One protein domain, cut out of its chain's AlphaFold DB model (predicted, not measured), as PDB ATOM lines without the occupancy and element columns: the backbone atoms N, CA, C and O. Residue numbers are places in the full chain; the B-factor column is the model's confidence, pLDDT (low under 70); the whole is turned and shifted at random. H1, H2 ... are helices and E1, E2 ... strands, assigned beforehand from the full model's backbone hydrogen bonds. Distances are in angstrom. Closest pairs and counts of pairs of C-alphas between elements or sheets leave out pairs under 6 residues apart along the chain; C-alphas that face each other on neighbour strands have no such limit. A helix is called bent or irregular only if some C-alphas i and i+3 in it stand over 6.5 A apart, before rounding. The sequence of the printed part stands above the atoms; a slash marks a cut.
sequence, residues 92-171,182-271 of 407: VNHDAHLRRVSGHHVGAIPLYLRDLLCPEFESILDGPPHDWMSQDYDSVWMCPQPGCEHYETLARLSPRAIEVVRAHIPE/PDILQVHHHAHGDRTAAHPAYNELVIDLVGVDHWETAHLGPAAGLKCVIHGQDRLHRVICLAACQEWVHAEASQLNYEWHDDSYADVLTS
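AT A GLANCE: This is residues 92 to 171 and 182 to 271 of the 407 residues of an uncharacterized protein of Peniophora sp. CONT (UniProt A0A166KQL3). One long helix, H5, makes the core, and three separate two-stranded ribbons are set round it: E3 and E4 at its first end, E1 and E2 by residues 203 to 214, and E5 and E6 beside residues 208 to 224. H4 crosses H5, short H3 packs on it, H7 lies at the far end beyond E6, and the loops at residues 98 to 103 and 242 to 247 stick out. The printed part has 170 residues, with seven named helices and six named strands in the order H1 H2 H3 E1 E2 H4 E3 E4 H5 E5 H6 E6 H7; each ribbon is antiparallel, and the class is mixed, helices and strands. It is compact, with a radius of gyration of the C-alphas of 17.5 A and spans of 56 by 42 by 28 A.

IN THESE COORDINATES: H1 is residues 94 to 97, beginning at C-alpha 94 (-18.341, 7.978, -19.614). H2 is residues 111 to 125, 10.4 A long and irregular, with C-alphas 120 and 123 8.5 A apart; H3 is residues 129 to 132. E1, residues 140 to 142, and E2, residues 151 to 153, precede H4, residues 159 to 168, 14.9 A. E3 is residues 185 to 190, 15.6 A, and E4 residues 193 to 198, 16.6 A. H5, residues 200 to 224, measures 33.2 A from C-alpha 200 (5.344, 17.796, 7.300); it is irregular, with C-alphas 201 and 204 8.1 A apart, and has a kink of 38 degrees near residue 216. E5 is residues 226 to 231, 15.8 A; H6 residues 235 to 239; E6 residues 257 to 262, 17.3 A. H7, residues 265 to 270, ends at C-alpha 270 (-12.732, -2.430, -29.091).

HOW THE PARTS SIT: H5 touches H3 with residues 204 to 212 alone, closest at the C-alphas of Pro 129 and Asp 208, 5.1 A. H5 touches H4 with residues 206 to 213 alone, about perpendicular at 82 degrees, closest at the C-alphas of Ala 161 and Val 210, 5.7 A. The closest C-alphas of H5 and E5 are those of Leu 220 and Leu 226, 5.3 A. E5 and E6 are antiparallel, with N 227 and O 261 2.7 A apart. In the hairpin E3 and E4, N 186 and O 197 are 2.8 A apart; in the hairpin E1 and E2, N 141 and O 152 are 2.9 A apart. H2 is close to H5 but not clearly touching, 7.5 A between C-alphas 124 and 215. H1 and H6 touch no helix. Every O i to N i+4 pair is within hydrogen-bond range in H4, H6 and H7, against 7 of 11 in H2 and 16 of 21 in H5; H1 and H3 are too short for such a pair.

THE WHOLE: The two C-alphas farthest apart, Ala 191 and Thr 270, are 57.9 A apart. Residues 172 to 181 are not printed, and C-alphas 171 and 182 are 10.6 A apart across the cut. The links H1 to H2 and H6 to E6 are long. The mean pLDDT of the printed part is 71.7, with 64 residues under 70, among them residues 92 to 113 and 231 to 257.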
ATOM      1  N   VAL A  92     -18.495   3.625 -24.721       40.91
ATOM      2  CA  VAL A  92     -17.882   4.157 -23.503       40.91
ATOM      3  C   VAL A  92     -18.999   4.778 -22.686       40.91
ATOM      4  O   VAL A  92     -19.516   5.844 -23.021       40.91
ATOM      5  N   ASN A  93     -19.392   4.107 -21.608       41.34
ATOM      6  CA  ASN A  93     -20.199   4.763 -20.599       41.34
ATOM      7  C   ASN A  93     -19.292   5.729 -19.826       41.34
ATOM      8  O   ASN A  93     -18.780   5.380 -18.769       41.34
ATOM      9  N   HIS A  94     -19.093   6.946 -20.337       40.53
ATOM     10  CA  HIS A  94     -18.341   7.978 -19.614       40.53
ATOM     11  C   HIS A  94     -18.948   8.274 -18.225       40.53
ATOM     12  O   HIS A  94     -18.254   8.787 -17.348       40.53
ATOM     13  N   ASP A  95     -20.204   7.869 -17.988       38.19
ATOM     14  CA  ASP A  95     -20.871   7.973 -16.694       38.19
ATOM     15  C   ASP A  95     -20.458   6.884 -15.686       38.19
ATOM     16  O   ASP A  95     -20.699   7.045 -14.491       38.19
ATOM     17  N   ALA A  96     -19.788   5.801 -16.106       37.84
ATOM     18  CA  ALA A  96     -19.165   4.841 -15.182       37.84
ATOM     19  C   ALA A  96     -18.055   5.504 -14.340       37.84
ATOM     20  O   ALA A  96     -17.807   5.095 -13.204       37.84
ATOM     21  N   HIS A  97     -17.475   6.592 -14.857       40.41
ATOM     22  CA  HIS A  97     -16.515   7.448 -14.164       40.41
ATOM     23  C   HIS A  97     -17.176   8.575 -13.350       40.41
ATOM     24  O   HIS A  97     -16.485   9.324 -12.660       40.41
ATOM     25  N   LEU A  98     -18.516   8.692 -13.332       38.44
ATOM     26  CA  LEU A  98     -19.236   9.574 -12.400       38.44
ATOM     27  C   LEU A  98     -19.261   8.968 -10.985       38.44
ATOM     28  O   LEU A  98     -20.305   8.855 -10.339       38.44
ATOM     29  N   ARG A  99     -18.075   8.659 -10.444       43.38
ATOM     30  CA  ARG A  99     -17.848   8.246  -9.048       43.38
ATOM     31  C   ARG A  99     -18.353   9.283  -8.028       43.38
ATOM     32  O   ARG A  99     -18.479   8.973  -6.849       43.38
ATOM     33  N   ARG A 100     -18.740  10.485  -8.482       40.72
ATOM     34  CA  ARG A 100     -19.362  11.563  -7.689       40.72
ATOM     35  C   ARG A 100     -20.626  11.160  -6.920       40.72
ATOM     36  O   ARG A 100     -20.983  11.871  -5.989       40.72
ATOM     37  N   VAL A 101     -21.312  10.071  -7.283       34.47
ATOM     38  CA  VAL A 101     -22.562   9.655  -6.609       34.47
ATOM     39  C   VAL A 101     -22.327   8.605  -5.510       34.47
ATOM     40  O   VAL A 101     -23.169   8.424  -4.634       34.47
ATOM     41  N   SER A 102     -21.173   7.937  -5.494       33.44
ATOM     42  CA  SER A 102     -20.844   6.896  -4.515       33.44
ATOM     43  C   SER A 102     -19.464   7.173  -3.933       33.44
ATOM     44  O   SER A 102     -18.468   6.818  -4.555       33.44
ATOM     45  N   GLY A 103     -19.415   7.811  -2.761       33.00
ATOM     46  CA  GLY A 103     -18.188   8.221  -2.068       33.00
ATOM     47  C   GLY A 103     -17.271   7.061  -1.683       33.00
ATOM     48  O   GLY A 103     -17.241   6.652  -0.531       33.00
ATOM     49  N   HIS A 104     -16.557   6.498  -2.652       35.25
ATOM     50  CA  HIS A 104     -15.455   5.575  -2.417       35.25
ATOM     51  C   HIS A 104     -14.157   6.314  -2.731       35.25
ATOM     52  O   HIS A 104     -13.935   6.740  -3.867       35.25
ATOM     53  N   HIS A 105     -13.347   6.480  -1.688       36.59
ATOM     54  CA  HIS A 105     -11.994   7.017  -1.734       36.59
ATOM     55  C   HIS A 105     -10.958   5.919  -2.047       36.59
ATOM     56  O   HIS A 105     -11.197   4.738  -1.791       36.59
ATOM     57  N   VAL A 106      -9.806   6.395  -2.537       44.69
ATOM     58  CA  VAL A 106      -8.468   5.779  -2.671       44.69
ATOM     59  C   VAL A 106      -8.230   4.787  -3.824       44.69
ATOM     60  O   VAL A 106      -8.764   3.683  -3.859       44.69
ATOM     61  N   GLY A 107      -7.348   5.190  -4.753       53.00
ATOM     62  CA  GLY A 107      -6.446   4.306  -5.511       53.00
ATOM     63  C   GLY A 107      -7.062   3.200  -6.371       53.00
ATOM     64  O   GLY A 107      -6.420   2.183  -6.617       53.00
ATOM     65  N   ALA A 108      -8.312   3.335  -6.811       62.66
ATOM     66  CA  ALA A 108      -9.011   2.216  -7.434       62.66
ATOM     67  C   ALA A 108      -8.633   2.044  -8.913       62.66
ATOM     68  O   ALA A 108      -9.338   2.523  -9.808       62.66
ATOM     69  N   ILE A 109      -7.548   1.297  -9.132       67.88
ATOM     70  CA  ILE A 109      -7.327   0.505 -10.344       67.88
ATOM     71  C   ILE A 109      -8.562  -0.386 -10.537       67.88
ATOM     72  O   ILE A 109      -8.971  -1.066  -9.588       67.88
ATOM     73  N   PRO A 110      -9.192  -0.385 -11.724       67.69
ATOM     74  CA  PRO A 110     -10.279  -1.302 -12.036       67.69
ATOM     75  C   PRO A 110      -9.957  -2.738 -11.605       67.69
ATOM     76  O   PRO A 110      -8.886  -3.250 -11.912       67.69
ATOM     77  N   LEU A 111     -10.878  -3.412 -10.903       69.25
ATOM     78  CA  LEU A 111     -10.606  -4.734 -10.306       69.25
ATOM     79  C   LEU A 111     -10.101  -5.760 -11.330       69.25
ATOM     80  O   LEU A 111      -9.253  -6.580 -11.005       69.25
ATOM     81  N   TYR A 112     -10.585  -5.685 -12.571       64.81
ATOM     82  CA  TYR A 112     -10.112  -6.564 -13.637       64.81
ATOM     83  C   TYR A 112      -8.644  -6.292 -14.011       64.81
ATOM     84  O   TYR A 112      -7.903  -7.242 -14.237       64.81
ATOM     85  N   LEU A 113      -8.211  -5.024 -14.034       66.44
ATOM     86  CA  LEU A 113      -6.811  -4.651 -14.254       66.44
ATOM     87  C   LEU A 113      -5.949  -5.080 -13.076       66.44
ATOM     88  O   LEU A 113      -4.866  -5.614 -13.288       66.44
ATOM     89  N   ARG A 114      -6.448  -4.916 -11.845       74.25
ATOM     90  CA  ARG A 114      -5.753  -5.404 -10.652       74.25
ATOM     91  C   ARG A 114      -5.499  -6.906 -10.751       74.25
ATOM     92  O   ARG A 114      -4.360  -7.316 -10.597       74.25
ATOM     93  N   ASP A 115      -6.517  -7.707 -11.068       70.75
ATOM     94  CA  ASP A 115      -6.382  -9.165 -11.210       70.75
ATOM     95  C   ASP A 115      -5.361  -9.561 -12.294       70.75
ATOM     96  O   ASP A 115      -4.635 -10.541 -12.135       70.75
ATOM     97  N   LEU A 116      -5.300  -8.804 -13.395       67.81
ATOM     98  CA  LEU A 116      -4.401  -9.068 -14.523       67.81
ATOM     99  C   LEU A 116      -2.951  -8.659 -14.247       67.81
ATOM    100  O   LEU A 116      -2.037  -9.340 -14.702       67.81
ATOM    101  N   LEU A 117      -2.746  -7.562 -13.518       75.88
ATOM    102  CA  LEU A 117      -1.427  -6.993 -13.233       75.88
ATOM    103  C   LEU A 117      -0.815  -7.517 -11.934       75.88
ATOM    104  O   LEU A 117       0.400  -7.432 -11.761       75.88
ATOM    105  N   CYS A 118      -1.632  -8.083 -11.039       81.69
ATOM    106  CA  CYS A 118      -1.200  -8.624  -9.750       81.69
ATOM    107  C   CYS A 118       0.047  -9.517  -9.845       81.69
ATOM    108  O   CYS A 118       0.977  -9.274  -9.085       81.69
ATOM    109  N   PRO A 119       0.162 -10.469 -10.795       80.44
ATOM    110  CA  PRO A 119       1.325 -11.356 -10.843       80.44
ATOM    111  C   PRO A 119       2.682 -10.649 -10.988       80.44
ATOM    112  O   PRO A 119       3.697 -11.212 -10.584       80.44
ATOM    113  N   GLU A 120       2.715  -9.449 -11.573       80.25
ATOM    114  CA  GLU A 120       3.956  -8.719 -11.879       80.25
ATOM    115  C   GLU A 120       4.120  -7.426 -11.065       80.25
ATOM    116  O   GLU A 120       5.246  -6.982 -10.827       80.25
ATOM    117  N   PHE A 121       3.014  -6.826 -10.616       86.00
ATOM    118  CA  PHE A 121       2.996  -5.493 -10.006       86.00
ATOM    119  C   PHE A 121       2.310  -5.449  -8.635       86.00
ATOM    120  O   PHE A 121       1.994  -4.359  -8.167       86.00
ATOM    121  N   GLU A 122       2.082  -6.591  -7.973       85.38
ATOM    122  CA  GLU A 122       1.379  -6.689  -6.677       85.38
ATOM    123  C   GLU A 122       1.774  -5.588  -5.680       85.38
ATOM    124  O   GLU A 122       0.903  -4.909  -5.146       85.38
ATOM    125  N   SER A 123       3.076  -5.341  -5.509       85.25
ATOM    126  CA  SER A 123       3.629  -4.342  -4.586       85.25
ATOM    127  C   SER A 123       3.213  -2.898  -4.877       85.25
ATOM    128  O   SER A 123       3.094  -2.102  -3.956       85.25
ATOM    129  N   ILE A 124       3.006  -2.542  -6.146       86.56
ATOM    130  CA  ILE A 124       2.516  -1.213  -6.544       86.56
ATOM    131  C   ILE A 124       0.982  -1.147  -6.446       86.56
ATOM    132  O   ILE A 124       0.407  -0.085  -6.233       86.56
ATOM    133  N   LEU A 125       0.299  -2.279  -6.634       81.88
ATOM    134  CA  LEU A 125      -1.164  -2.353  -6.620       81.88
ATOM    135  C   LEU A 125      -1.745  -2.411  -5.196       81.88
ATOM    136  O   LEU A 125      -2.964  -2.282  -5.027       81.88
ATOM    137  N   ASP A 126      -0.902  -2.651  -4.191       77.88
ATOM    138  CA  ASP A 126      -1.289  -2.790  -2.790       77.88
ATOM    139  C   ASP A 126      -1.194  -1.454  -2.042       77.88
ATOM    140  O   ASP A 126      -0.260  -1.189  -1.289       77.88
ATOM    141  N   GLY A 127      -2.184  -0.594  -2.293       75.94
ATOM    142  CA  GLY A 127      -2.380   0.664  -1.569       75.94
ATOM    143  C   GLY A 127      -1.786   1.906  -2.249       75.94
ATOM    144  O   GLY A 127      -1.180   1.825  -3.318       75.94
ATOM    145  N   PRO A 128      -2.037   3.099  -1.687       82.06
ATOM    146  CA  PRO A 128      -1.425   4.344  -2.134       82.06
ATOM    147  C   PRO A 128       0.097   4.385  -1.891       82.06
ATOM    148  O   PRO A 128       0.604   3.702  -1.001       82.06
ATOM    149  N   PRO A 129       0.849   5.222  -2.633       88.31
ATOM    150  CA  PRO A 129       2.296   5.331  -2.457       88.31
ATOM    151  C   PRO A 129       2.746   5.634  -1.025       88.31
ATOM    152  O   PRO A 129       3.777   5.108  -0.604       88.31
ATOM    153  N   HIS A 130       2.001   6.454  -0.273       87.00
ATOM    154  CA  HIS A 130       2.381   6.818   1.095       87.00
ATOM    155  C   HIS A 130       2.399   5.646   2.089       87.00
ATOM    156  O   HIS A 130       3.116   5.735   3.086       87.00
ATOM    157  N   ASP A 131       1.709   4.534   1.808       85.81
ATOM    158  CA  ASP A 131       1.766   3.324   2.646       85.81
ATOM    159  C   ASP A 131       3.184   2.732   2.708       85.81
ATOM    160  O   ASP A 131       3.544   2.029   3.653       85.81
ATOM    161  N   TRP A 132       4.017   3.067   1.720       86.25
ATOM    162  CA  TRP A 132       5.394   2.601   1.578       86.25
ATOM    163  C   TRP A 132       6.436   3.617   2.067       86.25
ATOM    164  O   TRP A 132       7.631   3.474   1.791       86.25
ATOM    165  N   MET A 133       6.023   4.661   2.794       86.00
ATOM    166  CA  MET A 133       6.979   5.512   3.507       86.00
ATOM    167  C   MET A 133       7.673   4.713   4.619       86.00
ATOM    168  O   MET A 133       7.045   3.938   5.341       86.00
ATOM    169  N   SER A 134       8.988   4.889   4.767       75.44
ATOM    170  CA  SER A 134       9.748   4.164   5.788       75.44
ATOM    171  C   SER A 134       9.297   4.564   7.196       75.44
ATOM    172  O   SER A 134       9.441   5.720   7.579       75.44
ATOM    173  N   GLN A 135       8.833   3.594   7.992       66.06
ATOM    174  CA  GLN A 135       8.478   3.801   9.407       66.06
ATOM    175  C   GLN A 135       9.684   4.198  10.275       66.06
ATOM    176  O   GLN A 135       9.525   4.813  11.325       66.06
ATOM    177  N   ASP A 136      10.896   3.838   9.842       62.06
ATOM    178  CA  ASP A 136      12.143   4.146  10.551       62.06
ATOM    179  C   ASP A 136      12.718   5.514  10.144       62.06
ATOM    180  O   ASP A 136      13.512   6.116  10.872       62.06
ATOM    181  N   TYR A 137      12.315   6.012   8.971       61.84
ATOM    182  CA  TYR A 137      12.760   7.270   8.394       61.84
ATOM    183  C   TYR A 137      11.557   7.991   7.776       61.84
ATOM    184  O   TYR A 137      11.390   7.957   6.557       61.84
ATOM    185  N   ASP A 138      10.790   8.718   8.605       64.75
ATOM    186  CA  ASP A 138       9.591   9.537   8.275       64.75
ATOM    187  C   ASP A 138       9.791  10.610   7.169       64.75
ATOM    188  O   ASP A 138       8.988  11.525   6.980       64.75
ATOM    189  N   SER A 139      10.907  10.562   6.449       80.38
ATOM    190  CA  SER A 139      11.304  11.503   5.413       80.38
ATOM    191  C   SER A 139      11.822  10.838   4.140       80.38
ATOM    192  O   SER A 139      12.296  11.563   3.268       80.38
ATOM    193  N   VAL A 140      11.762   9.508   4.003       90.75
ATOM    194  CA  VAL A 140      12.183   8.813   2.778       90.75
ATOM    195  C   VAL A 140      11.089   7.866   2.304       90.75
ATOM    196  O   VAL A 140      10.631   6.990   3.039       90.75
ATOM    197  N   TRP A 141      10.707   8.031   1.043       92.94
ATOM    198  CA  TRP A 141       9.863   7.096   0.316       92.94
ATOM    199  C   TRP A 141      10.708   6.317  -0.686       92.94
ATOM    200  O   TRP A 141      11.589   6.892  -1.327       92.94
ATOM    201  N   MET A 142      10.447   5.020  -0.822       92.50
ATOM    202  CA  MET A 142      11.109   4.147  -1.789       92.50
ATOM    203  C   MET A 142      10.052   3.424  -2.613       92.50
ATOM    204  O   MET A 142       9.034   2.996  -2.068       92.50
ATOM    205  N   CYS A 143      10.300   3.253  -3.911       93.31
ATOM    206  CA  CYS A 143       9.391   2.488  -4.752       93.31
ATOM    207  C   CYS A 143       9.337   1.022  -4.272       93.31
ATOM    208  O   CYS A 143      10.391   0.395  -4.137       93.31
ATOM    209  N   PRO A 144       8.144   0.444  -4.040       92.44
ATOM    210  CA  PRO A 144       8.024  -0.924  -3.535       92.44
ATOM    211  C   PRO A 144       8.240  -1.998  -4.614       92.44
ATOM    212  O   PRO A 144       8.310  -3.185  -4.297       92.44
ATOM    213  N   GLN A 145       8.349  -1.611  -5.889       93.12
ATOM    214  CA  GLN A 145       8.499  -2.549  -6.999       93.12
ATOM    215  C   GLN A 145       9.856  -3.267  -6.970       93.12
ATOM    216  O   GLN A 145      10.899  -2.602  -6.988       93.12
ATOM    217  N   PRO A 146       9.884  -4.615  -7.021       90.31
ATOM    218  CA  PRO A 146      11.126  -5.373  -7.061       90.31
ATOM    219  C   PRO A 146      12.045  -4.933  -8.206       90.31
ATOM    220  O   PRO A 146      11.655  -4.926  -9.372       90.31
ATOM    221  N   GLY A 147      13.287  -4.584  -7.866       90.00
ATOM    222  CA  GLY A 147      14.296  -4.139  -8.830       90.00
ATOM    223  C   GLY A 147      14.237  -2.653  -9.198       90.00
ATOM    224  O   GLY A 147      15.065  -2.213  -9.992       90.00
ATOM    225  N   CYS A 148      13.315  -1.874  -8.624       94.19
ATOM    226  CA  CYS A 148      13.327  -0.419  -8.747       94.19
ATOM    227  C   CYS A 148      14.137   0.218  -7.606       94.19
ATOM    228  O   CYS A 148      13.838   0.011  -6.435       94.19
ATOM    229  N   GLU A 149      15.154   1.014  -7.943       93.50
ATOM    230  CA  GLU A 149      16.011   1.711  -6.964       93.50
ATOM    231  C   GLU A 149      15.572   3.166  -6.706       93.50
ATOM    232  O   GLU A 149      16.307   3.951  -6.105       93.50
ATOM    233  N   HIS A 150      14.398   3.565  -7.200       94.44
ATOM    234  CA  HIS A 150      13.926   4.936  -7.060       94.44
ATOM    235  C   HIS A 150      13.487   5.239  -5.620       94.44
ATOM    236  O   HIS A 150      12.736   4.477  -5.005       94.44
ATOM    237  N   TYR A 151      13.939   6.380  -5.104       93.50
ATOM    238  CA  TYR A 151      13.572   6.897  -3.792       93.50
ATOM    239  C   TYR A 151      13.496   8.424  -3.819       93.50
ATOM    240  O   TYR A 151      14.181   9.079  -4.607       93.50
ATOM    241  N   GLU A 152      12.709   8.990  -2.910       94.00
ATOM    242  CA  GLU A 152      12.553  10.431  -2.737       94.00
ATOM    243  C   GLU A 152      12.665  10.810  -1.264       94.00
ATOM    244  O   GLU A 152      12.149  10.132  -0.377       94.00
ATOM    245  N   THR A 153      13.380  11.904  -0.998       92.31
ATOM    246  CA  THR A 153      13.585  12.412   0.362       92.31
ATOM    247  C   THR A 153      12.722  13.647   0.586       92.31
ATOM    248  O   THR A 153      12.953  14.687  -0.020       92.31
ATOM    249  N   LEU A 154      11.779  13.593   1.521       90.12
ATOM    250  CA  LEU A 154      10.875  14.698   1.851       90.12
ATOM    251  C   LEU A 154      11.601  15.922   2.419       90.12
ATOM    252  O   LEU A 154      11.165  17.046   2.209       90.12
ATOM    253  N   ALA A 155      12.753  15.734   3.066       88.56
ATOM    254  CA  ALA A 155      13.611  16.835   3.513       88.56
ATOM    255  C   ALA A 155      14.417  17.493   2.373       88.56
ATOM    256  O   ALA A 155      15.037  18.543   2.565       88.56
ATOM    257  N   ARG A 156      14.481  16.850   1.201       90.00
ATOM    258  CA  ARG A 156      15.233  17.316   0.036       90.00
ATOM    259  C   ARG A 156      14.682  16.661  -1.229       90.00
ATOM    260  O   ARG A 156      15.277  15.713  -1.744       90.00
ATOM    261  N   LEU A 157      13.560  17.186  -1.707       91.06
ATOM    262  CA  LEU A 157      12.884  16.671  -2.892       91.06
ATOM    263  C   LEU A 157      13.773  16.826  -4.128       91.06
ATOM    264  O   LEU A 157      14.506  17.817  -4.264       91.06
ATOM    265  N   SER A 158      13.707  15.858  -5.041       93.12
ATOM    266  CA  SER A 158      14.363  15.992  -6.338       93.12
ATOM    267  C   SER A 158      13.727  17.120  -7.173       93.12
ATOM    268  O   SER A 158      12.559  17.466  -6.979       93.12
ATOM    269  N   PRO A 159      14.455  17.698  -8.151       92.75
ATOM    270  CA  PRO A 159      13.875  18.673  -9.077       92.75
ATOM    271  C   PRO A 159      12.614  18.155  -9.781       92.75
ATOM    272  O   PRO A 159      11.646  18.896  -9.924       92.75
ATOM    273  N   ARG A 160      12.597  16.866 -10.147       92.44
ATOM    274  CA  ARG A 160      11.445  16.216 -10.778       92.44
ATOM    275  C   ARG A 160      10.253  16.135  -9.824       92.44
ATOM    276  O   ARG A 160       9.151  16.493 -10.220       92.44
ATOM    277  N   ALA A 161      10.471  15.735  -8.572       92.38
ATOM    278  CA  ALA A 161       9.412  15.690  -7.567       92.38
ATOM    279  C   ALA A 161       8.772  17.074  -7.348       92.38
ATOM    280  O   ALA A 161       7.551  17.200  -7.273       92.38
ATOM    281  N   ILE A 162       9.587  18.135  -7.330       90.75
ATOM    282  CA  ILE A 162       9.106  19.521  -7.218       90.75
ATOM    283  C   ILE A 162       8.231  19.906  -8.421       90.75
ATOM    284  O   ILE A 162       7.182  20.529  -8.243       90.75
ATOM    285  N   GLU A 163       8.645  19.550  -9.640       90.38
ATOM    286  CA  GLU A 163       7.868  19.803 -10.861       90.38
ATOM    287  C   GLU A 163       6.506  19.102 -10.829       90.38
ATOM    288  O   GLU A 163       5.494  19.735 -11.132       90.38
ATOM    289  N   VAL A 164       6.471  17.834 -10.411       89.38
ATOM    290  CA  VAL A 164       5.237  17.040 -10.299       89.38
ATOM    291  C   VAL A 164       4.268  17.679  -9.305       89.38
ATOM    292  O   VAL A 164       3.110  17.933  -9.643       89.38
ATOM    293  N   VAL A 165       4.738  18.022  -8.102       86.50
ATOM    294  CA  VAL A 165       3.888  18.652  -7.079       86.50
ATOM    295  C   VAL A 165       3.314  19.977  -7.587       86.50
ATOM    296  O   VAL A 165       2.113  20.220  -7.463       86.50
ATOM    297  N   ARG A 166       4.140  20.813  -8.228       84.31
ATOM    298  CA  ARG A 166       3.711  22.108  -8.784       84.31
ATOM    299  C   ARG A 166       2.746  21.984  -9.960       84.31
ATOM    300  O   ARG A 166       1.917  22.872 -10.149       84.31
ATOM    301  N   ALA A 167       2.838  20.913 -10.748       80.94
ATOM    302  CA  ALA A 167       1.918  20.667 -11.856       80.94
ATOM    303  C   ALA A 167       0.483  20.413 -11.363       80.94
ATOM    304  O   ALA A 167      -0.475  20.828 -12.019       80.94
ATOM    305  N   HIS A 168       0.333  19.778 -10.196       75.25
ATOM    306  CA  HIS A 168      -0.972  19.441  -9.623       75.25
ATOM    307  C   HIS A 168      -1.475  20.447  -8.588       75.25
ATOM    308  O   HIS A 168      -2.689  20.600  -8.432       75.25
ATOM    309  N   ILE A 169      -0.572  21.158  -7.912       73.62
ATOM    310  CA  ILE A 169      -0.924  22.160  -6.910       73.62
ATOM    311  C   ILE A 169      -0.254  23.488  -7.271       73.62
ATOM    312  O   ILE A 169       0.904  23.722  -6.915       73.62
ATOM    313  N   PRO A 170      -0.957  24.370  -8.005       60.84
ATOM    314  CA  PRO A 170      -0.393  25.650  -8.394       60.84
ATOM    315  C   PRO A 170      -0.184  26.538  -7.163       60.84
ATOM    316  O   PRO A 170      -1.061  26.629  -6.301       60.84
ATOM    317  N   GLU A 171       0.965  27.217  -7.115       57.31
ATOM    318  CA  GLU A 171       1.316  28.147  -6.037       57.31
ATOM    319  C   GLU A 171       0.198  29.189  -5.816       57.31
ATOM    320  O   GLU A 171      -0.436  29.652  -6.781       57.31
ATOM    321  N   PRO A 182      -0.793  27.093   4.339       55.84
ATOM    322  CA  PRO A 182       0.595  26.686   4.486       55.84
ATOM    323  C   PRO A 182       1.116  26.185   3.138       55.84
ATOM    324  O   PRO A 182       0.444  25.417   2.449       55.84
ATOM    325  N   ASP A 183       2.288  26.685   2.749       71.75
ATOM    326  CA  ASP A 183       2.941  26.280   1.511       71.75
ATOM    327  C   ASP A 183       3.279  24.789   1.606       71.75
ATOM    328  O   ASP A 183       3.909  24.347   2.572       71.75
ATOM    329  N   ILE A 184       2.803  24.006   0.636       78.06
ATOM    330  CA  ILE A 184       2.986  22.546   0.600       78.06
ATOM    331  C   ILE A 184       4.470  22.209   0.443       78.06
ATOM    332  O   ILE A 184       4.941  21.191   0.953       78.06
ATOM    333  N   LEU A 185       5.210  23.096  -0.225       83.50
ATOM    334  CA  LEU A 185       6.649  23.015  -0.393       83.50
ATOM    335  C   LEU A 185       7.317  24.123   0.425       83.50
ATOM    336  O   LEU A 185       7.011  25.300   0.280       83.50
ATOM    337  N   GLN A 186       8.269  23.758   1.274       84.31
ATOM    338  CA  GLN A 186       9.088  24.700   2.026       84.31
ATOM    339  C   GLN A 186      10.440  24.867   1.342       84.31
ATOM    340  O   GLN A 186      11.137  23.890   1.073       84.31
ATOM    341  N   VAL A 187      10.844  26.109   1.083       83.31
ATOM    342  CA  VAL A 187      12.193  26.412   0.592       83.31
ATOM    343  C   VAL A 187      13.082  26.776   1.778       83.31
ATOM    344  O   VAL A 187      12.896  27.801   2.430       83.31
ATOM    345  N   HIS A 188      14.072  25.933   2.055       81.94
ATOM    346  CA  HIS A 188      15.112  26.182   3.042       81.94
ATOM    347  C   HIS A 188      16.357  26.737   2.349       81.94
ATOM    348  O   HIS A 188      17.060  26.034   1.618       81.94
ATOM    349  N   HIS A 189      16.646  28.011   2.601       81.06
ATOM    350  CA  HIS A 189      17.858  28.661   2.114       81.06
ATOM    351  C   HIS A 189      19.070  28.199   2.934       81.06
ATOM    352  O   HIS A 189      19.136  28.421   4.145       81.06
ATOM    353  N   HIS A 190      20.048  27.572   2.279       74.88
ATOM    354  CA  HIS A 190      21.302  27.154   2.909       74.88
ATOM    355  C   HIS A 190      22.518  27.758   2.201       74.88
ATOM    356  O   HIS A 190      22.479  28.100   1.022       74.88
ATOM    357  N   ALA A 191      23.653  27.806   2.907       75.31
ATOM    358  CA  ALA A 191      24.924  28.320   2.382       75.31
ATOM    359  C   ALA A 191      25.447  27.576   1.130       75.31
ATOM    360  O   ALA A 191      26.329  28.077   0.440       75.31
ATOM    361  N   HIS A 192      24.910  26.387   0.837       73.81
ATOM    362  CA  HIS A 192      25.279  25.546  -0.307       73.81
ATOM    363  C   HIS A 192      24.164  25.434  -1.363       73.81
ATOM    364  O   HIS A 192      24.199  24.519  -2.184       73.81
ATOM    365  N   GLY A 193      23.185  26.343  -1.334       76.56
ATOM    366  CA  GLY A 193      22.045  26.379  -2.249       76.56
ATOM    367  C   GLY A 193      20.713  26.110  -1.556       76.56
ATOM    368  O   GLY A 193      20.660  25.634  -0.418       76.56
ATOM    369  N   ASP A 194      19.637  26.424  -2.266       81.56
ATOM    370  CA  ASP A 194      18.276  26.248  -1.776       81.56
ATOM    371  C   ASP A 194      17.887  24.768  -1.795       81.56
ATOM    372  O   ASP A 194      18.207  24.027  -2.730       81.56
ATOM    373  N   ARG A 195      17.208  24.324  -0.736       85.38
ATOM    374  CA  ARG A 195      16.628  22.984  -0.642       85.38
ATOM    375  C   ARG A 195      15.127  23.110  -0.507       85.38
ATOM    376  O   ARG A 195      14.654  23.775   0.407       85.38
ATOM    377  N   THR A 196      14.396  22.448  -1.388       89.06
ATOM    378  CA  THR A 196      12.945  22.348  -1.267       89.06
ATOM    379  C   THR A 196      12.600  21.070  -0.512       89.06
ATOM    380  O   THR A 196      13.048  19.984  -0.885       89.06
ATOM    381  N   ALA A 197      11.834  21.213   0.561       89.38
ATOM    382  CA  ALA A 197      11.317  20.130   1.378       89.38
ATOM    383  C   ALA A 197       9.786  20.106   1.307       89.38
ATOM    384  O   ALA A 197       9.155  21.134   1.059       89.38
ATOM    385  N   ALA A 198       9.186  18.944   1.536       86.75
ATOM    386  CA  ALA A 198       7.758  18.847   1.788       86.75
ATOM    387  C   ALA A 198       7.447  19.411   3.177       86.75
ATOM    388  O   ALA A 198       8.173  19.178   4.146       86.75
ATOM    389  N   HIS A 199       6.353  20.155   3.283       83.31
ATOM    390  CA  HIS A 199       5.832  20.547   4.579       83.31
ATOM    391  C   HIS A 199       5.315  19.289   5.314       83.31
ATOM    392  O   HIS A 199       4.493  18.579   4.739       83.31
ATOM    393  N   PRO A 200       5.681  19.040   6.592       82.31
ATOM    394  CA  PRO A 200       5.344  17.796   7.300       82.31
ATOM    395  C   PRO A 200       3.856  17.419   7.286       82.31
ATOM    396  O   PRO A 200       3.507  16.259   7.113       82.31
ATOM    397  N   ALA A 201       2.969  18.415   7.404       78.44
ATOM    398  CA  ALA A 201       1.514  18.227   7.312       78.44
ATOM    399  C   ALA A 201       1.002  17.707   5.949       78.44
ATOM    400  O   ALA A 201      -0.160  17.331   5.855       78.44
ATOM    401  N   TYR A 202       1.835  17.706   4.904       81.94
ATOM    402  CA  TYR A 202       1.491  17.301   3.539       81.94
ATOM    403  C   TYR A 202       2.414  16.201   2.996       81.94
ATOM    404  O   TYR A 202       2.431  15.964   1.790       81.94
ATOM    405  N   ASN A 203       3.181  15.530   3.860       85.69
ATOM    406  CA  ASN A 203       4.119  14.479   3.461       85.69
ATOM    407  C   ASN A 203       3.440  13.374   2.638       85.69
ATOM    408  O   ASN A 203       3.901  13.069   1.541       85.69
ATOM    409  N   GLU A 204       2.316  12.843   3.127       84.81
ATOM    410  CA  GLU A 204       1.540  11.797   2.443       84.81
ATOM    411  C   GLU A 204       1.083  12.251   1.053       84.81
ATOM    412  O   GLU A 204       1.303  11.559   0.068       84.81
ATOM    413  N   LEU A 205       0.535  13.465   0.949       83.38
ATOM    414  CA  LEU A 205       0.076  14.030  -0.320       83.38
ATOM    415  C   LEU A 205       1.220  14.218  -1.327       83.38
ATOM    416  O   LEU A 205       1.050  13.952  -2.516       83.38
ATOM    417  N   VAL A 206       2.372  14.714  -0.867       87.25
ATOM    418  CA  VAL A 206       3.552  14.889  -1.723       87.25
ATOM    419  C   VAL A 206       4.038  13.535  -2.230       87.25
ATOM    420  O   VAL A 206       4.289  13.403  -3.426       87.25
ATOM    421  N   ILE A 207       4.120  12.527  -1.359       90.69
ATOM    422  CA  ILE A 207       4.497  11.170  -1.760       90.69
ATOM    423  C   ILE A 207       3.470  10.548  -2.695       90.69
ATOM    424  O   ILE A 207       3.871   9.920  -3.666       90.69
ATOM    425  N   ASP A 208       2.176  10.756  -2.483       88.00
ATOM    426  CA  ASP A 208       1.160  10.235  -3.392       88.00
ATOM    427  C   ASP A 208       1.307  10.811  -4.797       88.00
ATOM    428  O   ASP A 208       1.272  10.065  -5.770       88.00
ATOM    429  N   LEU A 209       1.524  12.123  -4.917       89.12
ATOM    430  CA  LEU A 209       1.731  12.766  -6.216       89.12
ATOM    431  C   LEU A 209       2.988  12.239  -6.913       89.12
ATOM    432  O   LEU A 209       2.951  11.885  -8.090       89.12
ATOM    433  N   VAL A 210       4.099  12.189  -6.182       92.75
ATOM    434  CA  VAL A 210       5.400  11.787  -6.727       92.75
ATOM    435  C   VAL A 210       5.437  10.290  -7.032       92.75
ATOM    436  O   VAL A 210       5.921   9.882  -8.085       92.75
ATOM    437  N   GLY A 211       4.882   9.474  -6.143       92.12
ATOM    438  CA  GLY A 211       4.810   8.030  -6.288       92.12
ATOM    439  C   GLY A 211       3.893   7.607  -7.426       92.12
ATOM    440  O   GLY A 211       4.277   6.745  -8.208       92.12
ATOM    441  N   VAL A 212       2.735   8.257  -7.593       90.69
ATOM    442  CA  VAL A 212       1.853   8.019  -8.745       90.69
ATOM    443  C   VAL A 212       2.536   8.400 -10.066       90.69
ATOM    444  O   VAL A 212       2.492   7.598 -10.998       90.69
ATOM    445  N   ASP A 213       3.209   9.559 -10.153       92.56
ATOM    446  CA  ASP A 213       3.974   9.947 -11.359       92.56
ATOM    447  C   ASP A 213       5.080   8.928 -11.664       92.56
ATOM    448  O   ASP A 213       5.268   8.523 -12.813       92.56
ATOM    449  N   HIS A 214       5.788   8.459 -10.634       94.69
ATOM    450  CA  HIS A 214       6.816   7.438 -10.794       94.69
ATOM    451  C   HIS A 214       6.233   6.103 -11.275       94.69
ATOM    452  O   HIS A 214       6.752   5.507 -12.219       94.69
ATOM    453  N   TRP A 215       5.142   5.632 -10.671       92.81
ATOM    454  CA  TRP A 215       4.479   4.398 -11.084       92.81
ATOM    455  C   TRP A 215       3.970   4.479 -12.519       92.81
ATOM    456  O   TRP A 215       4.133   3.514 -13.263       92.81
ATOM    457  N   GLU A 216       3.417   5.619 -12.937       91.81
ATOM    458  CA  GLU A 216       2.978   5.832 -14.316       91.81
ATOM    459  C   GLU A 216       4.177   5.808 -15.265       91.81
ATOM    460  O   GLU A 216       4.179   5.064 -16.238       91.81
ATOM    461  N   THR A 217       5.231   6.565 -14.969       92.88
ATOM    462  CA  THR A 217       6.345   6.775 -15.906       92.88
ATOM    463  C   THR A 217       7.340   5.617 -15.975       92.88
ATOM    464  O   THR A 217       7.944   5.408 -17.028       92.88
ATOM    465  N   ALA A 218       7.529   4.863 -14.890       92.56
ATOM    466  CA  ALA A 218       8.555   3.824 -14.795       92.56
ATOM    467  C   ALA A 218       8.003   2.391 -14.820       92.56
ATOM    468  O   ALA A 218       8.753   1.464 -15.135       92.56
ATOM    469  N   HIS A 219       6.722   2.191 -14.487       92.44
ATOM    470  CA  HIS A 219       6.156   0.853 -14.300       92.44
ATOM    471  C   HIS A 219       4.883   0.643 -15.119       92.44
ATOM    472  O   HIS A 219       4.927   0.047 -16.195       92.44
ATOM    473  N   LEU A 220       3.752   1.144 -14.633       87.31
ATOM    474  CA  LEU A 220       2.426   0.842 -15.158       87.31
ATOM    475  C   LEU A 220       2.186   1.452 -16.548       87.31
ATOM    476  O   LEU A 220       1.553   0.810 -17.383       87.31
ATOM    477  N   GLY A 221       2.732   2.630 -16.851       85.06
ATOM    478  CA  GLY A 221       2.635   3.219 -18.190       85.06
ATOM    479  C   GLY A 221       3.424   2.439 -19.239       85.06
ATOM    480  O   GLY A 221       2.818   1.926 -20.177       85.06
ATOM    481  N   PRO A 222       4.751   2.274 -19.096       83.12
ATOM    482  CA  PRO A 222       5.548   1.547 -20.079       83.12
ATOM    483  C   PRO A 222       5.177   0.070 -20.226       83.12
ATOM    484  O   PRO A 222       5.198  -0.446 -21.342       83.12
ATOM    485  N   ALA A 223       4.878  -0.623 -19.120       77.94
ATOM    486  CA  ALA A 223       4.654  -2.067 -19.144       77.94
ATOM    487  C   ALA A 223       3.197  -2.445 -19.439       77.94
ATOM    488  O   ALA A 223       2.953  -3.397 -20.175       77.94
ATOM    489  N   ALA A 224       2.239  -1.702 -18.881       74.50
ATOM    490  CA  ALA A 224       0.816  -2.024 -18.967       74.50
ATOM    491  C   ALA A 224       0.004  -1.014 -19.794       74.50
ATOM    492  O   ALA A 224      -1.193  -1.214 -19.977       74.50
ATOM    493  N   GLY A 225       0.625   0.051 -20.314       81.25
ATOM    494  CA  GLY A 225      -0.078   1.089 -21.068       81.25
ATOM    495  C   GLY A 225      -1.055   1.885 -20.208       81.25
ATOM    496  O   GLY A 225      -2.051   2.372 -20.735       81.25
ATOM    497  N   LEU A 226      -0.820   1.979 -18.896       83.62
ATOM    498  CA  LEU A 226      -1.713   2.672 -17.975       83.62
ATOM    499  C   LEU A 226      -1.302   4.122 -17.734       83.62
ATOM    500  O   LEU A 226      -0.133   4.450 -17.557       83.62
ATOM    501  N   LYS A 227      -2.307   4.978 -17.625       84.81
ATOM    502  CA  LYS A 227      -2.200   6.390 -17.305       84.81
ATOM    503  C   LYS A 227      -2.980   6.700 -16.041       84.81
ATOM    504  O   LYS A 227      -4.112   6.234 -15.880       84.81
ATOM    505  N   CYS A 228      -2.411   7.522 -15.169       83.38
ATOM    506  CA  CYS A 228      -3.107   7.981 -13.989       83.38
ATOM    507  C   CYS A 228      -3.814   9.314 -14.256       83.38
ATOM    508  O   CYS A 228      -3.260  10.271 -14.798       83.38
ATOM    509  N   VAL A 229      -5.078   9.387 -13.856       77.88
ATOM    510  CA  VAL A 229      -5.864  10.615 -13.846       77.88
ATOM    511  C   VAL A 229      -6.075  11.017 -12.397       77.88
ATOM    512  O   VAL A 229      -6.833  10.400 -11.652       77.88
ATOM    513  N   ILE A 230      -5.405  12.096 -11.999       73.94
ATOM    514  CA  ILE A 230      -5.580  12.694 -10.679       73.94
ATOM    515  C   ILE A 230      -6.814  13.596 -10.724       73.94
ATOM    516  O   ILE A 230      -6.858  14.605 -11.435       73.94
ATOM    517  N   HIS A 231      -7.835  13.241  -9.952       66.19
ATOM    518  CA  HIS A 231      -9.007  14.076  -9.764       66.19
ATOM    519  C   HIS A 231      -8.692  15.119  -8.691       66.19
ATOM    520  O   HIS A 231      -8.190  14.793  -7.618       66.19
ATOM    521  N   GLY A 232      -8.981  16.393  -8.980       53.00
ATOM    522  CA  GLY A 232      -8.752  17.475  -8.021       53.00
ATOM    523  C   GLY A 232      -9.326  17.144  -6.637       53.00
ATOM    524  O   GLY A 232     -10.379  16.512  -6.531       53.00
ATOM    525  N   GLN A 233      -8.619  17.561  -5.586       51.06
ATOM    526  CA  GLN A 233      -9.026  17.328  -4.201       51.06
ATOM    527  C   GLN A 233     -10.441  17.870  -3.957       51.06
ATOM    528  O   GLN A 233     -10.793  18.957  -4.431       51.06
ATOM    529  N   ASP A 234     -11.264  17.100  -3.243       39.94
ATOM    530  CA  ASP A 234     -12.636  17.501  -2.939       39.94
ATOM    531  C   ASP A 234     -12.654  18.861  -2.214       39.94
ATOM    532  O   ASP A 234     -11.795  19.173  -1.386       39.94
ATOM    533  N   ARG A 235     -13.670  19.680  -2.507       38.22
ATOM    534  CA  ARG A 235     -13.932  20.959  -1.833       38.22
ATOM    535  C   ARG A 235     -14.067  20.800  -0.317       38.22
ATOM    536  O   ARG A 235     -13.833  21.783   0.379       38.22
ATOM    537  N   LEU A 236     -14.381  19.605   0.189       39.38
ATOM    538  CA  LEU A 236     -14.361  19.279   1.619       39.38
ATOM    539  C   LEU A 236     -12.996  19.542   2.282       39.38
ATOM    540  O   LEU A 236     -12.965  20.009   3.417       39.38
ATOM    541  N   HIS A 237     -11.881  19.409   1.556       40.78
ATOM    542  CA  HIS A 237     -10.556  19.781   2.067       40.78
ATOM    543  C   HIS A 237     -10.319  21.299   2.106       40.78
ATOM    544  O   HIS A 237      -9.551  21.801   2.924       40.78
ATOM    545  N   ARG A 238     -11.023  22.072   1.268       37.56
ATOM    546  CA  ARG A 238     -10.929  23.542   1.256       37.56
ATOM    547  C   ARG A 238     -11.738  24.206   2.374       37.56
ATOM    548  O   ARG A 238     -11.539  25.391   2.634       37.56
ATOM    549  N   VAL A 239     -12.646  23.471   3.021       37.19
ATOM    550  CA  VAL A 239     -13.523  24.000   4.082       37.19
ATOM    551  C   VAL A 239     -12.855  23.958   5.463       37.19
ATOM    552  O   VAL A 239     -13.155  24.817   6.288       37.19
ATOM    553  N   ILE A 240     -11.866  23.087   5.691       39.53
ATOM    554  CA  ILE A 240     -11.117  23.048   6.964       39.53
ATOM    555  C   ILE A 240     -10.195  24.274   7.132       39.53
ATOM    556  O   ILE A 240      -9.889  24.675   8.250       39.53
ATOM    557  N   CYS A 241      -9.829  24.964   6.048       35.44
ATOM    558  CA  CYS A 241      -8.986  26.164   6.127       35.44
ATOM    559  C   CYS A 241      -9.756  27.498   6.164       35.44
ATOM    560  O   CYS A 241      -9.120  28.548   6.236       35.44
ATOM    561  N   LEU A 242     -11.096  27.497   6.105       37.84
ATOM    562  CA  LEU A 242     -11.888  28.740   6.022       37.84
ATOM    563  C   LEU A 242     -12.820  29.008   7.208       37.84
ATOM    564  O   LEU A 242     -13.373  30.105   7.288       37.84
ATOM    565  N   ALA A 243     -12.974  28.081   8.152       36.56
ATOM    566  CA  ALA A 243     -13.808  28.309   9.326       36.56
ATOM    567  C   ALA A 243     -12.949  28.559  10.568       36.56
ATOM    568  O   ALA A 243     -12.345  27.657  11.139       36.56
ATOM    569  N   ALA A 244     -12.949  29.815  11.001       38.72
ATOM    570  CA  ALA A 244     -12.492  30.300  12.293       38.72
ATOM    571  C   ALA A 244     -13.322  29.738  13.473       38.72
ATOM    572  O   ALA A 244     -13.824  30.494  14.304       38.72
ATOM    573  N   CYS A 245     -13.491  28.419  13.559       35.56
ATOM    574  CA  CYS A 245     -14.204  27.751  14.639       35.56
ATOM    575  C   CYS A 245     -13.319  26.652  15.226       35.56
ATOM    576  O   CYS A 245     -12.791  25.796  14.531       35.56
ATOM    577  N   GLN A 246     -13.137  26.749  16.535       38.09
ATOM    578  CA  GLN A 246     -12.194  26.058  17.409       38.09
ATOM    579  C   GLN A 246     -12.497  24.562  17.617       38.09
ATOM    580  O   GLN A 246     -12.275  24.032  18.701       38.09
ATOM    581  N   GLU A 247     -13.002  23.876  16.597       36.09
ATOM    582  CA  GLU A 247     -13.297  22.450  16.649       36.09
ATOM    583  C   GLU A 247     -12.451  21.752  15.588       36.09
ATOM    584  O   GLU A 247     -12.736  21.789  14.392       36.09
ATOM    585  N   TRP A 248     -11.346  21.163  16.048       37.66
ATOM    586  CA  TRP A 248     -10.534  20.241  15.265       37.66
ATOM    587  C   TRP A 248     -11.376  18.994  14.987       37.66
ATOM    588  O   TRP A 248     -11.284  17.995  15.696       37.66
ATOM    589  N   VAL A 249     -12.228  19.052  13.966       38.03
ATOM    590  CA  VAL A 249     -12.690  17.833  13.310       38.03
ATOM    591  C   VAL A 249     -11.430  17.218  12.727       38.03
ATOM    592  O   VAL A 249     -10.748  17.870  11.937       38.03
ATOM    593  N   HIS A 250     -11.077  16.021  13.197       36.22
ATOM    594  CA  HIS A 250      -9.997  15.225  12.636       36.22
ATOM    595  C   HIS A 250     -10.120  15.279  11.115       36.22
ATOM    596  O   HIS A 250     -11.075  14.744  10.556       36.22
ATOM    597  N   ALA A 251      -9.210  16.009  10.468       43.34
ATOM    598  CA  ALA A 251      -9.049  15.955   9.034       43.34
ATOM    599  C   ALA A 251      -8.651  14.509   8.746       43.34
ATOM    600  O   ALA A 251      -7.492  14.138   8.920       43.34
ATOM    601  N   GLU A 252      -9.636  13.664   8.434       45.25
ATOM    602  CA  GLU A 252      -9.383  12.410   7.744       45.25
ATOM    603  C   GLU A 252      -8.478  12.780   6.572       45.25
ATOM    604  O   GLU A 252      -8.790  13.711   5.824       45.25
ATOM    605  N   ALA A 253      -7.291  12.169   6.568       46.88
ATOM    606  CA  ALA A 253      -6.106  12.610   5.853       46.88
ATOM    607  C   ALA A 253      -6.417  13.122   4.441       46.88
ATOM    608  O   ALA A 253      -7.315  12.628   3.757       46.88
ATOM    609  N   SER A 254      -5.651  14.118   3.999       51.53
ATOM    610  CA  SER A 254      -5.670  14.675   2.646       51.53
ATOM    611  C   SER A 254      -5.265  13.639   1.601       51.53
ATOM    612  O   SER A 254      -4.190  13.724   1.014       51.53
ATOM    613  N   GLN A 255      -6.128  12.655   1.374       62.31
ATOM    614  CA  GLN A 255      -5.898  11.549   0.465       62.31
ATOM    615  C   GLN A 255      -6.060  12.036  -0.971       62.31
ATOM    616  O   GLN A 255      -7.053  12.680  -1.337       62.31
ATOM    617  N   LEU A 256      -5.055  11.739  -1.794       69.56
ATOM    618  CA  LEU A 256      -5.092  12.028  -3.217       69.56
ATOM    619  C   LEU A 256      -6.171  11.160  -3.882       69.56
ATOM    620  O   LEU A 256      -6.131   9.932  -3.821       69.56
ATOM    621  N   ASN A 257      -7.134  11.791  -4.555       69.62
ATOM    622  CA  ASN A 257      -8.115  11.068  -5.359       69.62
ATOM    623  C   ASN A 257      -7.565  10.891  -6.777       69.62
ATOM    624  O   ASN A 257      -7.427  11.864  -7.513       69.62
ATOM    625  N   TYR A 258      -7.283   9.657  -7.180       70.94
ATOM    626  CA  TYR A 258      -6.809   9.345  -8.526       70.94
ATOM    627  C   TYR A 258      -7.385   8.020  -9.039       70.94
ATOM    628  O   TYR A 258      -7.852   7.182  -8.259       70.94
ATOM    629  N   GLU A 259      -7.382   7.847 -10.358       76.31
ATOM    630  CA  GLU A 259      -7.858   6.652 -11.058       76.31
ATOM    631  C   GLU A 259      -6.869   6.251 -12.159       76.31
ATOM    632  O   GLU A 259      -6.290   7.106 -12.825       76.31
ATOM    633  N   TRP A 260      -6.681   4.945 -12.352       79.06
ATOM    634  CA  TRP A 260      -5.860   4.405 -13.434       79.06
ATOM    635  C   TRP A 260      -6.733   3.998 -14.615       79.06
ATOM    636  O   TRP A 260      -7.731   3.295 -14.445       79.06
ATOM    637  N   HIS A 261      -6.314   4.403 -15.807       75.81
ATOM    638  CA  HIS A 261      -6.980   4.114 -17.071       75.81
ATOM    639  C   HIS A 261      -5.976   3.571 -18.081       75.81
ATOM    640  O   HIS A 261      -4.795   3.885 -18.003       75.81
ATOM    641  N   ASP A 262      -6.438   2.818 -19.069       76.31
ATOM    642  CA  ASP A 262      -5.629   2.533 -20.253       76.31
ATOM    643  C   ASP A 262      -5.379   3.824 -21.055       76.31
ATOM    644  O   ASP A 262      -6.313   4.586 -21.323       76.31
ATOM    645  N   ASP A 263      -4.139   4.062 -21.487       77.88
ATOM    646  CA  ASP A 263      -3.746   5.249 -22.265       77.88
ATOM    647  C   ASP A 263      -4.496   5.316 -23.609       77.88
ATOM    648  O   ASP A 263      -4.914   6.389 -24.047       77.88
ATOM    649  N   SER A 264      -4.790   4.149 -24.205       78.06
ATOM    650  CA  SER A 264      -5.743   4.005 -25.319       78.06
ATOM    651  C   SER A 264      -6.958   3.158 -24.936       78.06
ATOM    652  O   SER A 264      -7.243   2.094 -25.492       78.06
ATOM    653  N   TYR A 265      -7.712   3.653 -23.963       69.19
ATOM    654  CA  TYR A 265      -8.932   3.015 -23.473       69.19
ATOM    655  C   TYR A 265      -9.954   2.661 -24.571       69.19
ATOM    656  O   TYR A 265     -10.596   1.609 -24.529       69.19
ATOM    657  N   ALA A 266     -10.071   3.495 -25.608       66.06
ATOM    658  CA  ALA A 266     -10.931   3.223 -26.759       66.06
ATOM    659  C   ALA A 266     -10.501   1.965 -27.543       66.06
ATOM    660  O   ALA A 266     -11.344   1.153 -27.945       66.06
ATOM    661  N   ASP A 267      -9.197   1.771 -27.731       68.75
ATOM    662  CA  ASP A 267      -8.658   0.604 -28.432       68.75
ATOM    663  C   ASP A 267      -8.821  -0.663 -27.587       68.75
ATOM    664  O   ASP A 267      -9.203  -1.717 -28.098       68.75
ATOM    665  N   VAL A 268      -8.635  -0.555 -26.270       65.75
ATOM    666  CA  VAL A 268      -8.852  -1.657 -25.322       65.75
ATOM    667  C   VAL A 268     -10.295  -2.152 -25.367       65.75
ATOM    668  O   VAL A 268     -10.537  -3.348 -25.546       65.75
ATOM    669  N   LEU A 269     -11.268  -1.242 -25.287       64.31
ATOM    670  CA  LEU A 269     -12.684  -1.607 -25.319       64.31
ATOM    671  C   LEU A 269     -13.139  -2.159 -26.671       64.31
ATOM    672  O   LEU A 269     -14.132  -2.885 -26.721       64.31
ATOM    673  N   THR A 270     -12.434  -1.865 -27.762       63.41
ATOM    674  CA  THR A 270     -12.732  -2.430 -29.091       63.41
ATOM    675  C   THR A 270     -11.933  -3.702 -29.394       63.41
ATOM    676  O   THR A 270     -12.275  -4.448 -30.318       63.41
ATOM    677  N   SER A 271     -10.919  -4.005 -28.583       58.06
ATOM    678  CA  SER A 271     -10.062  -5.175 -28.734       58.06
ATOM    679  C   SER A 271     -10.790  -6.486 -28.429       58.06
ATOM    680  O   SER A 271     -11.564  -6.609 -27.480       58.06
TER     681      SER A 271